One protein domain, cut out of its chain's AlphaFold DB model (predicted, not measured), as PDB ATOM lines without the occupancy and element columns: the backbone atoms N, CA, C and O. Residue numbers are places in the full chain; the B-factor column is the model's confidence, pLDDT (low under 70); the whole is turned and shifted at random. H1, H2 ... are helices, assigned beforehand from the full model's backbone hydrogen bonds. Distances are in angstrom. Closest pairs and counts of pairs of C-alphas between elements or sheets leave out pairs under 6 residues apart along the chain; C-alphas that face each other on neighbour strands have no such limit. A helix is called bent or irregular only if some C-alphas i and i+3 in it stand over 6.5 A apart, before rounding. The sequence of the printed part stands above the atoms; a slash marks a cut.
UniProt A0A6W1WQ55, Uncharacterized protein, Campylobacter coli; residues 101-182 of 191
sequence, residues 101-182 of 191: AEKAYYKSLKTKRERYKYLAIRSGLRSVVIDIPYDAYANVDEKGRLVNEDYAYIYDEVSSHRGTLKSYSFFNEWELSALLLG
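Overview. This is residues 101 to 182 of the 191 residues of an uncharacterized protein of Campylobacter coli (UniProt A0A6W1WQ55). A helical hairpin, H3 and H4, makes one part of an elongated domain, and two shorter helices, H2 and then H1, follow one another away from it toward the other end. Few contacts join the helices, and a long stretch with no named element, residues 123 to 148, leads from H2 to H3. The printed part has 82 residues with four named helices, H1, H2, H3 and H4 along the chain, and no named strand; the class is all helix. The whole is only just compact, close to loose, with a radius of gyration of the C-alphas of 13.6 A, and its C-alphas span 44 by 25 by 19 A.

Along the chain. H3 and H4 are the longest helices by residues, with 13 each. H3, residues 149 to 161, is 19.8 A long, from C-alpha 149 at (43.640, 123.748, 9.899) to C-alpha 161. It is irregular: C-alphas 150 and 153 are 7.7 A apart. H4, residues 168 to 180, is 18.5 A long and ends with C-alpha 180 at (31.740, 122.368, 20.916). H2, residues 112 to 122, is 15.2 A long. H1, residues 101 to 108, is 10.4 A long and begins with C-alpha 101 at (18.688, 103.969, 12.065).

Arrangement. H3 and H4 form a helical hairpin, two helices that follow each other in the chain and run opposite ways, here at a shallow tilt of 19 degrees. They touch, and H4 does so with residues 174 to 178 alone; the closest C-alphas are those of Val 158 and Ala 178, 6.3 A apart. H2 is close to H4 but not clearly touching, with the C-alphas of Ala 120 and Leu 180 closest at 7.3 A. These two run opposite ways at a steep tilt of 58 degrees. H1 and H2 are close but not clearly touching, with the C-alphas of Tyr 106 and Arg 115 closest at 6.3 A. They run opposite ways at a shallow tilt of 20 degrees. H1 is apart from H3 and from H4, and H2 is apart from H3. In H1, H2 and H4 every O i to N i+4 pair is within hydrogen-bond range; in H3 6 of 9 are.

Size, cuts and confidence. The two C-alphas farthest apart are those of Ala 101 and Lys 166, at 44.4 A. The printed part has no cut. The link from H2 to H3 is long, with 26 residues; the one from H3 to H4 is short, and the one from H1 to H2 is tight. The mean pLDDT of the printed part is 87.4, and residues 163 to 166, in the link from H3 to H4, are under 70.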
ATOM      1  N   ALA A 101      17.587 103.541  12.921       89.94
ATOM      2  CA  ALA A 101      18.688 103.969  12.065       89.94
ATOM      3  C   ALA A 101      19.678 104.887  12.799       89.94
ATOM      4  O   ALA A 101      20.873 104.620  12.773       89.94
ATOM      5  N   GLU A 102      19.207 105.901  13.530       90.25
ATOM      6  CA  GLU A 102      20.079 106.792  14.312       90.25
ATOM      7  C   GLU A 102      20.846 106.039  15.404       90.25
ATOM      8  O   GLU A 102      22.047 106.243  15.582       90.25
ATOM      9  N   LYS A 103      20.178 105.109  16.105       90.00
ATOM     10  CA  LYS A 103      20.841 104.245  17.094       90.00
ATOM     11  C   LYS A 103      21.919 103.382  16.442       90.00
ATOM     12  O   LYS A 103      22.991 103.222  17.022       90.00
ATOM     13  N   ALA A 104      21.639 102.812  15.271       93.44
ATOM     14  CA  ALA A 104      22.604 102.007  14.530       93.44
ATOM     15  C   ALA A 104      23.791 102.856  14.048       93.44
ATOM     16  O   ALA A 104      24.936 102.470  14.275       93.44
ATOM     17  N   TYR A 105      23.527 104.035  13.478       95.56
ATOM     18  CA  TYR A 105      24.553 104.967  13.016       95.56
ATOM     19  C   TYR A 105      25.482 105.386  14.156       95.56
ATOM     20  O   TYR A 105      26.689 105.183  14.064       95.56
ATOM     21  N   TYR A 106      24.946 105.852  15.283       94.88
ATOM     22  CA  TYR A 106      25.761 106.223  16.440       94.88
ATOM     23  C   TYR A 106      26.603 105.070  16.991       94.88
ATOM     24  O   TYR A 106      27.760 105.272  17.352       94.88
ATOM     25  N   LYS A 107      26.046 103.851  17.035       93.94
ATOM     26  CA  LYS A 107      26.794 102.648  17.434       93.94
ATOM     27  C   LYS A 107      27.879 102.264  16.421       93.94
ATOM     28  O   LYS A 107      28.830 101.589  16.801       93.94
ATOM     29  N   SER A 108      27.742 102.671  15.158       96.56
ATOM     30  CA  SER A 108      28.737 102.413  14.111       96.56
ATOM     31  C   SER A 108      29.963 103.332  14.197       96.56
ATOM     32  O   SER A 108      31.045 102.908  13.781       96.56
ATOM     33  N   LEU A 109      29.811 104.532  14.783       96.00
ATOM     34  CA  LEU A 109      30.884 105.514  14.987       96.00
ATOM     35  C   LEU A 109      31.987 104.928  15.874       96.00
ATOM     36  O   LEU A 109      31.717 104.364  16.941       96.00
ATOM     37  N   LYS A 110      33.240 105.074  15.448       93.19
ATOM     38  CA  LYS A 110      34.384 104.375  16.044       93.19
ATOM     39  C   LYS A 110      34.940 105.145  17.229       93.19
ATOM     40  O   LYS A 110      35.126 104.580  18.310       93.19
ATOM     41  N   THR A 111      35.117 106.448  17.072       89.62
ATOM     42  CA  THR A 111      35.803 107.292  18.052       89.62
ATOM     43  C   THR A 111      34.829 108.008  18.990       89.62
ATOM     44  O   THR A 111      33.652 108.218  18.685       89.62
ATOM     45  N   LYS A 112      35.319 108.409  20.173       87.38
ATOM     46  CA  LYS A 112      34.546 109.262  21.098       87.38
ATOM     47  C   LYS A 112      34.237 110.624  20.470       87.38
ATOM     48  O   LYS A 112      33.140 111.134  20.662       87.38
ATOM     49  N   ARG A 113      35.176 111.156  19.681       88.69
ATOM     50  CA  ARG A 113      35.045 112.405  18.925       88.69
ATOM     51  C   ARG A 113      33.867 112.366  17.955       88.69
ATOM     52  O   ARG A 113      33.015 113.243  18.004       88.69
ATOM     53  N   GLU A 114      33.785 111.335  17.115       91.31
ATOM     54  CA  GLU A 114      32.678 111.166  16.163       91.31
ATOM     55  C   GLU A 114      31.329 111.091  16.883       91.31
ATOM     56  O   GLU A 114      30.372 111.763  16.494       91.31
ATOM     57  N   ARG A 115      31.262 110.312  17.972       93.00
ATOM     58  CA  ARG A 115      30.054 110.189  18.800       93.00
ATOM     59  C   ARG A 115      29.651 111.523  19.424       93.00
ATOM     60  O   ARG A 115      28.473 111.864  19.391       93.00
ATOM     61  N   TYR A 116      30.609 112.286  19.947       90.44
ATOM     62  CA  TYR A 116      30.369 113.620  20.495       90.44
ATOM     63  C   TYR A 116      29.875 114.600  19.422       90.44
ATOM     64  O   TYR A 116      28.819 115.206  19.604       90.44
ATOM     65  N   LYS A 117      30.571 114.696  18.278       92.62
ATOM     66  CA  LYS A 117      30.177 115.550  17.146       92.62
ATOM     67  C   LYS A 117      28.745 115.235  16.704       92.62
ATOM     68  O   LYS A 117      27.934 116.145  16.570       92.62
ATOM     69  N   TYR A 118      28.406 113.952  16.561       93.81
ATOM     70  CA  TYR A 118      27.047 113.533  16.220       93.81
ATOM     71  C   TYR A 118      26.009 113.997  17.250       93.81
ATOM     72  O   TYR A 118      24.984 114.556  16.867       93.81
ATOM     73  N   LEU A 119      26.265 113.795  18.547       91.81
ATOM     74  CA  LEU A 119      25.343 114.201  19.611       91.81
ATOM     75  C   LEU A 119      25.136 115.718  19.653       91.81
ATOM     76  O   LEU A 119      23.999 116.160  19.783       91.81
ATOM     77  N   ALA A 120      26.203 116.506  19.516       91.38
ATOM     78  CA  ALA A 120      26.113 117.963  19.521       91.38
ATOM     79  C   ALA A 120      25.272 118.488  18.346       91.38
ATOM     80  O   ALA A 120      24.361 119.291  18.548       91.38
ATOM     81  N   ILE A 121      25.520 117.972  17.136       91.75
ATOM     82  CA  ILE A 121      24.766 118.331  15.926       91.75
ATOM     83  C   ILE A 121      23.297 117.923  16.066       91.75
ATOM     84  O   ILE A 121      22.400 118.734  15.841       91.75
ATOM     85  N   ARG A 122      23.043 116.677  16.477       88.50
ATOM     86  CA  ARG A 122      21.696 116.108  16.610       88.50
ATOM     87  C   ARG A 122      20.856 116.802  17.679       88.50
ATOM     88  O   ARG A 122      19.649 116.931  17.508       88.50
ATOM     89  N   SER A 123      21.477 117.235  18.769       86.69
ATOM     90  CA  SER A 123      20.807 118.002  19.825       86.69
ATOM     91  C   SER A 123      20.574 119.467  19.443       86.69
ATOM     92  O   SER A 123      20.015 120.209  20.242       86.69
ATOM     93  N   GLY A 124      21.007 119.898  18.253       88.81
ATOM     94  CA  GLY A 124      20.854 121.277  17.802       88.81
ATOM     95  C   GLY A 124      21.721 122.270  18.575       88.81
ATOM     96  O   GLY A 124      21.419 123.456  18.564       88.81
ATOM     97  N   LEU A 125      22.793 121.814  19.241       89.50
ATOM     98  CA  LEU A 125      23.657 122.709  20.006       89.50
ATOM     99  C   LEU A 125      24.346 123.701  19.065       89.50
ATOM    100  O   LEU A 125      24.904 123.319  18.027       89.50
ATOM    101  N   ARG A 126      24.294 124.976  19.446       91.31
ATOM    102  CA  ARG A 126      24.884 126.110  18.736       91.31
ATOM    103  C   ARG A 126      25.529 127.057  19.724       91.31
ATOM    104  O   ARG A 126      25.061 127.179  20.851       91.31
ATOM    105  N   SER A 127      26.581 127.717  19.263       89.56
ATOM    106  CA  SER A 127      27.077 128.912  19.925       89.56
ATOM    107  C   SER A 127      26.171 130.089  19.573       89.56
ATOM    108  O   SER A 127      25.678 130.181  18.450       89.56
ATOM    109  N   VAL A 128      25.945 130.966  20.547       89.06
ATOM    110  CA  VAL A 128      25.242 132.243  20.354       89.06
ATOM    111  C   VAL A 128      26.207 133.413  20.145       89.06
ATOM    112  O   VAL A 128      25.766 134.515  19.838       89.06
ATOM    113  N   VAL A 129      27.512 133.191  20.342       88.75
ATOM    114  CA  VAL A 129      28.552 134.233  20.284       88.75
ATOM    115  C   VAL A 129      29.366 134.191  18.992       88.75
ATOM    116  O   VAL A 129      29.939 135.205  18.611       88.75
ATOM    117  N   ILE A 130      29.402 133.046  18.305       90.56
ATOM    118  CA  ILE A 130      30.086 132.886  17.021       90.56
ATOM    119  C   ILE A 130      29.445 131.768  16.195       90.56
ATOM    120  O   ILE A 130      29.046 130.731  16.727       90.56
ATOM    121  N   ASP A 131      29.394 131.941  14.878       92.62
ATOM    122  CA  ASP A 131      28.960 130.884  13.970       92.62
ATOM    123  C   ASP A 131      30.062 129.833  13.793       92.62
ATOM    124  O   ASP A 131      31.114 130.086  13.204       92.62
ATOM    125  N   ILE A 132      29.810 128.620  14.291       92.88
ATOM    126  CA  ILE A 132      30.731 127.485  14.174       92.88
ATOM    127  C   ILE A 132      30.170 126.495  13.144       92.88
ATOM    128  O   ILE A 132      29.109 125.904  13.384       92.88
ATOM    129  N   PRO A 133      30.858 126.250  12.013       93.44
ATOM    130  CA  PRO A 133      30.429 125.244  11.054       93.44
ATOM    131  C   PRO A 133      30.532 123.847  11.672       93.44
ATOM    132  O   PRO A 133      31.436 123.554  12.456       93.44
ATOM    133  N   TYR A 134      29.638 122.940  11.278       93.19
ATOM    134  CA  TYR A 134      29.619 121.572  11.805       93.19
ATOM    135  C   TYR A 134      30.934 120.816  11.621       93.19
ATOM    136  O   TYR A 134      31.255 119.936  12.419       93.19
ATOM    137  N   ASP A 135      31.714 121.150  10.599       91.31
ATOM    138  CA  ASP A 135      33.007 120.517  10.368       91.31
ATOM    139  C   ASP A 135      34.085 120.935  11.362       91.31
ATOM    140  O   ASP A 135      34.940 120.111  11.691       91.31
ATOM    141  N   ALA A 136      33.947 122.118  11.963       91.62
ATOM    142  CA  ALA A 136      34.795 122.573  13.057       91.62
ATOM    143  C   ALA A 136      34.443 121.929  14.415       91.62
ATOM    144  O   ALA A 136      35.244 122.010  15.352       91.62
ATOM    145  N   TYR A 137      33.286 121.258  14.541       93.12
ATOM    146  CA  TYR A 137      32.883 120.609  15.794       93.12
ATOM    147  C   TYR A 137      33.844 119.475  16.135       93.12
ATOM    148  O   TYR A 137      34.087 118.570  15.328       93.12
ATOM    149  N   ALA A 138      34.346 119.507  17.368       91.38
ATOM    150  CA  ALA A 138      35.358 118.592  17.865       91.38
ATOM    151  C   ALA A 138      36.527 118.431  16.886       91.38
ATOM    152  O   ALA A 138      36.951 117.309  16.639       91.38
ATOM    153  N   ASN A 139      37.013 119.508  16.267       89.88
ATOM    154  CA  ASN A 139      38.049 119.470  15.227       89.88
ATOM    155  C   ASN A 139      39.476 119.273  15.783       89.88
ATOM    156  O   ASN A 139      40.454 119.782  15.247       89.88
ATOM    157  N   VAL A 140      39.594 118.463  16.834       86.31
ATOM    158  CA  VAL A 140      40.852 118.105  17.489       86.31
ATOM    159  C   VAL A 140      41.030 116.587  17.549       86.31
ATOM    160  O   VAL A 140      40.058 115.826  17.570       86.31
ATOM    161  N   ASP A 141      42.277 116.123  17.520       84.06
ATOM    162  CA  ASP A 141      42.636 114.723  17.737       84.06
ATOM    163  C   ASP A 141      42.713 114.383  19.237       84.06
ATOM    164  O   ASP A 141      42.524 115.232  20.107       84.06
ATOM    165  N   GLU A 142      43.007 113.124  19.570       78.75
ATOM    166  CA  GLU A 142      43.123 112.674  20.969       78.75
ATOM    167  C   GLU A 142      44.263 113.355  21.750       78.75
ATOM    168  O   GLU A 142      44.316 113.252  22.975       78.75
ATOM    169  N   LYS A 143      45.175 114.053  21.061       78.94
ATOM    170  CA  LYS A 143      46.275 114.829  21.648       78.94
ATOM    171  C   LYS A 143      45.959 116.330  21.710       78.94
ATOM    172  O   LYS A 143      46.827 117.100  22.116       78.94
ATOM    173  N   GLY A 144      44.750 116.743  21.321       78.12
ATOM    174  CA  GLY A 144      44.315 118.140  21.301       78.12
ATOM    175  C   GLY A 144      44.847 118.947  20.115       78.12
ATOM    176  O   GLY A 144      44.830 120.173  20.163       78.12
ATOM    177  N   ARG A 145      45.355 118.294  19.063       83.25
ATOM    178  CA  ARG A 145      45.864 118.968  17.858       83.25
ATOM    179  C   ARG A 145      44.752 119.109  16.831       83.25
ATOM    180  O   ARG A 145      43.957 118.184  16.682       83.25
ATOM    181  N   LEU A 146      44.722 120.226  16.107       87.00
ATOM    182  CA  LEU A 146      43.743 120.438  15.043       87.00
ATOM    183  C   LEU A 146      43.844 119.345  13.974       87.00
ATOM    184  O   LEU A 146      44.939 118.931  13.598       87.00
ATOM    185  N   VAL A 147      42.691 118.866  13.506       86.19
ATOM    186  CA  VAL A 147      42.619 117.867  12.424       86.19
ATOM    187  C   VAL A 147      42.383 118.508  11.066       86.19
ATOM    188  O   VAL A 147      42.888 118.001  10.069       86.19
ATOM    189  N   ASN A 148      41.656 119.622  11.030       88.06
ATOM    190  CA  ASN A 148      41.582 120.504   9.874       88.06
ATOM    191  C   ASN A 148      42.046 121.913  10.277       88.06
ATOM    192  O   ASN A 148      41.448 122.528  11.159       88.06
ATOM    193  N   GLU A 149      43.095 122.415   9.635       89.25
ATOM    194  CA  GLU A 149      43.640 123.748   9.899       89.25
ATOM    195  C   GLU A 149      42.795 124.881   9.295       89.25
ATOM    196  O   GLU A 149      42.876 126.004   9.785       89.25
ATOM    197  N   ASP A 150      41.899 124.598   8.339       92.31
ATOM    198  CA  ASP A 150      41.006 125.596   7.719       92.31
ATOM    199  C   ASP A 150      40.148 126.348   8.751       92.31
ATOM    200  O   ASP A 150      39.724 127.481   8.528       92.31
ATOM    201  N   TYR A 151      39.893 125.718   9.902       89.81
ATOM    202  CA  TYR A 151      39.085 126.271  10.989       89.81
ATOM    203  C   TYR A 151      39.909 126.787  12.174       89.81
ATOM    204  O   TYR A 151      39.323 127.102  13.208       89.81
ATOM    205  N   ALA A 152      41.240 126.871  12.062       88.44
ATOM    206  CA  ALA A 152      42.109 127.321  13.153       88.44
ATOM    207  C   ALA A 152      41.699 128.700  13.694       88.44
ATOM    208  O   ALA A 152      41.613 128.883  14.907       88.44
ATOM    209  N   TYR A 153      41.308 129.620  12.805       89.81
ATOM    210  CA  TYR A 153      40.870 130.968  13.178       89.81
ATOM    211  C   TYR A 153      39.689 130.979  14.166       89.81
ATOM    212  O   TYR A 153      39.609 131.857  15.017       89.81
ATOM    213  N   ILE A 154      38.788 129.988  14.099       91.12
ATOM    214  CA  ILE A 154      37.641 129.877  15.017       91.12
ATOM    215  C   ILE A 154      38.122 129.509  16.424       91.12
ATOM    216  O   ILE A 154      37.574 129.984  17.415       91.12
ATOM    217  N   TYR A 155      39.149 128.663  16.527       87.81
ATOM    218  CA  TYR A 155      39.731 128.292  17.816       87.81
ATOM    219  C   TYR A 155      40.449 129.472  18.455       87.81
ATOM    220  O   TYR A 155      40.287 129.684  19.657       87.81
ATOM    221  N   ASP A 156      41.192 130.238  17.659       87.50
ATOM    222  CA  ASP A 156      41.878 131.441  18.127       87.50
ATOM    223  C   ASP A 156      40.869 132.482  18.631       87.50
ATOM    224  O   ASP A 156      40.996 132.957  19.759       87.50
ATOM    225  N   GLU A 157      39.813 132.743  17.853       89.44
ATOM    226  CA  GLU A 157      38.736 133.681  18.194       89.44
ATOM    227  C   GLU A 157      37.986 133.270  19.469       89.44
ATOM    228  O   GLU A 157      37.755 134.081  20.368       89.44
ATOM    229  N   VAL A 158      37.628 131.988  19.596       88.75
ATOM    230  CA  VAL A 158      36.983 131.483  20.812       88.75
ATOM    231  C   VAL A 158      37.939 131.578  21.995       88.75
ATOM    232  O   VAL A 158      37.529 131.978  23.083       88.75
ATOM    233  N   SER A 159      39.217 131.240  21.813       82.75
ATOM    234  CA  SER A 159      40.176 131.245  22.915       82.75
ATOM    235  C   SER A 159      40.520 132.650  23.405       82.75
ATOM    236  O   SER A 159      40.737 132.809  24.605       82.75
ATOM    237  N   SER A 160      40.571 133.652  22.526       85.88
ATOM    238  CA  SER A 160      40.870 135.039  22.902       85.88
ATOM    239  C   SER A 160      39.749 135.694  23.707       85.88
ATOM    240  O   SER A 160      40.010 136.635  24.455       85.88
ATOM    241  N   HIS A 161      38.513 135.199  23.587       83.88
ATOM    242  CA  HIS A 161      37.343 135.755  24.270       83.88
ATOM    243  C   HIS A 161      36.936 134.997  25.544       83.88
ATOM    244  O   HIS A 161      36.112 135.488  26.321       83.88
ATOM    245  N   ARG A 162      37.554 133.846  25.835       76.69
ATOM    246  CA  ARG A 162      37.369 133.160  27.123       76.69
ATOM    247  C   ARG A 162      37.898 134.032  28.264       76.69
ATOM    248  O   ARG A 162      39.044 134.463  28.260       76.69
ATOM    249  N   GLY A 163      37.056 134.288  29.264       69.62
ATOM    250  CA  GLY A 163      37.438 135.047  30.463       69.62
ATOM    251  C   GLY A 163      37.493 136.571  30.302       69.62
ATOM    252  O   GLY A 163      37.879 137.252  31.249       69.62
ATOM    253  N   THR A 164      37.104 137.129  29.151       68.81
ATOM    254  CA  THR A 164      37.187 138.582  28.902       68.81
ATOM    255  C   THR A 164      35.968 139.365  29.395       68.81
ATOM    256  O   THR A 164      36.067 140.560  29.680       68.81
ATOM    257  N   LEU A 165      34.810 138.712  29.538       63.84
ATOM    258  CA  LEU A 165      33.552 139.356  29.919       63.84
ATOM    259  C   LEU A 165      33.253 139.176  31.415       63.84
ATOM    260  O   LEU A 165      33.346 138.081  31.961       63.84
ATOM    261  N   LYS A 166      32.865 140.273  32.087       62.16
ATOM    262  CA  LYS A 166      32.591 140.311  33.542       62.16
ATOM    263  C   LYS A 166      31.270 139.649  33.954       62.16
ATOM    264  O   LYS A 166      31.014 139.498  35.146       62.16
ATOM    265  N   SER A 167      30.409 139.304  33.000       78.19
ATOM    266  CA  SER A 167      29.141 138.629  33.270       78.19
ATOM    267  C   SER A 167      29.294 137.120  33.106       78.19
ATOM    268  O   SER A 167      29.796 136.624  32.097       78.19
ATOM    269  N   TYR A 168      28.809 136.380  34.103       76.88
ATOM    270  CA  TYR A 168      28.913 134.922  34.145       76.88
ATOM    271  C   TYR A 168      28.233 134.254  32.940       76.88
ATOM    272  O   TYR A 168      28.757 133.294  32.387       76.88
ATOM    273  N   SER A 169      27.102 134.800  32.477       81.25
ATOM    274  CA  SER A 169      26.384 134.271  31.313       81.25
ATOM    275  C   SER A 169      27.216 134.339  30.035       81.25
ATOM    276  O   SER A 169      27.360 133.331  29.358       81.25
ATOM    277  N   PHE A 170      27.823 135.488  29.728       80.75
ATOM    278  CA  PHE A 170      28.612 135.627  28.503       80.75
ATOM    279  C   PHE A 170      29.902 134.808  28.549       80.75
ATOM    280  O   PHE A 170      30.294 134.227  27.542       80.75
ATOM    281  N   PHE A 171      30.546 134.730  29.717       82.19
ATOM    282  CA  PHE A 171      31.677 133.829  29.924       82.19
ATOM    283  C   PHE A 171      31.299 132.375  29.597       82.19
ATOM    284  O   PHE A 171      32.005 131.706  28.844       82.19
ATOM    285  N   ASN A 172      30.150 131.912  30.100       84.50
ATOM    286  CA  ASN A 172      29.683 130.551  29.859       84.50
ATOM    287  C   ASN A 172      29.389 130.273  28.379       84.50
ATOM    288  O   ASN A 172      29.630 129.157  27.934       84.50
ATOM    289  N   GLU A 173      28.924 131.252  27.599       88.00
ATOM    290  CA  GLU A 173      28.688 131.055  26.158       88.00
ATOM    291  C   GLU A 173      29.989 130.833  25.369       88.00
ATOM    292  O   GLU A 173      30.059 129.975  24.480       88.00
ATOM    293  N   TRP A 174      31.061 131.548  25.723       88.81
ATOM    294  CA  TRP A 174      32.388 131.306  25.146       88.81
ATOM    295  C   TRP A 174      32.968 129.956  25.585       88.81
ATOM    296  O   TRP A 174      33.553 129.244  24.768       88.81
ATOM    297  N   GLU A 175      32.746 129.545  26.836       85.88
ATOM    298  CA  GLU A 175      33.106 128.200  27.306       85.88
ATOM    299  C   GLU A 175      32.319 127.103  26.570       85.88
ATOM    300  O   GLU A 175      32.907 126.116  26.131       85.88
ATOM    301  N   LEU A 176      31.011 127.278  26.355       88.06
ATOM    302  CA  LEU A 176      30.191 126.354  25.561       88.06
ATOM    303  C   LEU A 176      30.696 126.244  24.117       88.06
ATOM    304  O   LEU A 176      30.775 125.141  23.573       88.06
ATOM    305  N   SER A 177      31.102 127.364  23.519       91.25
ATOM    306  CA  SER A 177      31.714 127.399  22.184       91.25
ATOM    307  C   SER A 177      33.025 126.608  22.150       91.25
ATOM    308  O   SER A 177      33.231 125.775  21.267       91.25
ATOM    309  N   ALA A 178      33.881 126.780  23.161       88.38
ATOM    310  CA  ALA A 178      35.126 126.023  23.298       88.38
ATOM    311  C   ALA A 178      34.884 124.517  23.497       88.38
ATOM    312  O   ALA A 178      35.633 123.682  22.978       88.38
ATOM    313  N   LEU A 179      33.816 124.155  24.215       87.38
ATOM    314  CA  LEU A 179      33.401 122.766  24.393       87.38
ATOM    315  C   LEU A 179      32.959 122.138  23.067       87.38
ATOM    316  O   LEU A 179      33.401 121.027  22.770       87.38
ATOM    317  N   LEU A 180      32.166 122.842  22.247       91.75
ATOM    318  CA  LEU A 180      31.740 122.368  20.916       91.75
ATOM    319  C   LEU A 180      32.922 122.061  19.992       91.75
ATOM    320  O   LEU A 180      32.881 121.099  19.221       91.75
ATOM    321  N   LEU A 181      33.997 122.836  20.106       90.31
ATOM    322  CA  LEU A 181      35.245 122.636  19.376       90.31
ATOM    323  C   LEU A 181      36.084 121.449  19.901       90.31
ATOM    324  O   LEU A 181      37.021 121.005  19.250       90.31
ATOM    325  N   GLY A 182      35.726 120.835  21.029       80.50
ATOM    326  CA  GLY A 182      36.406 119.637  21.536       80.50
ATOM    327  C   GLY A 182      37.657 119.905  22.375       80.50
ATOM    328  O   GLY A 182      38.371 118.953  22.668       80.50
TER     329      GLY A 182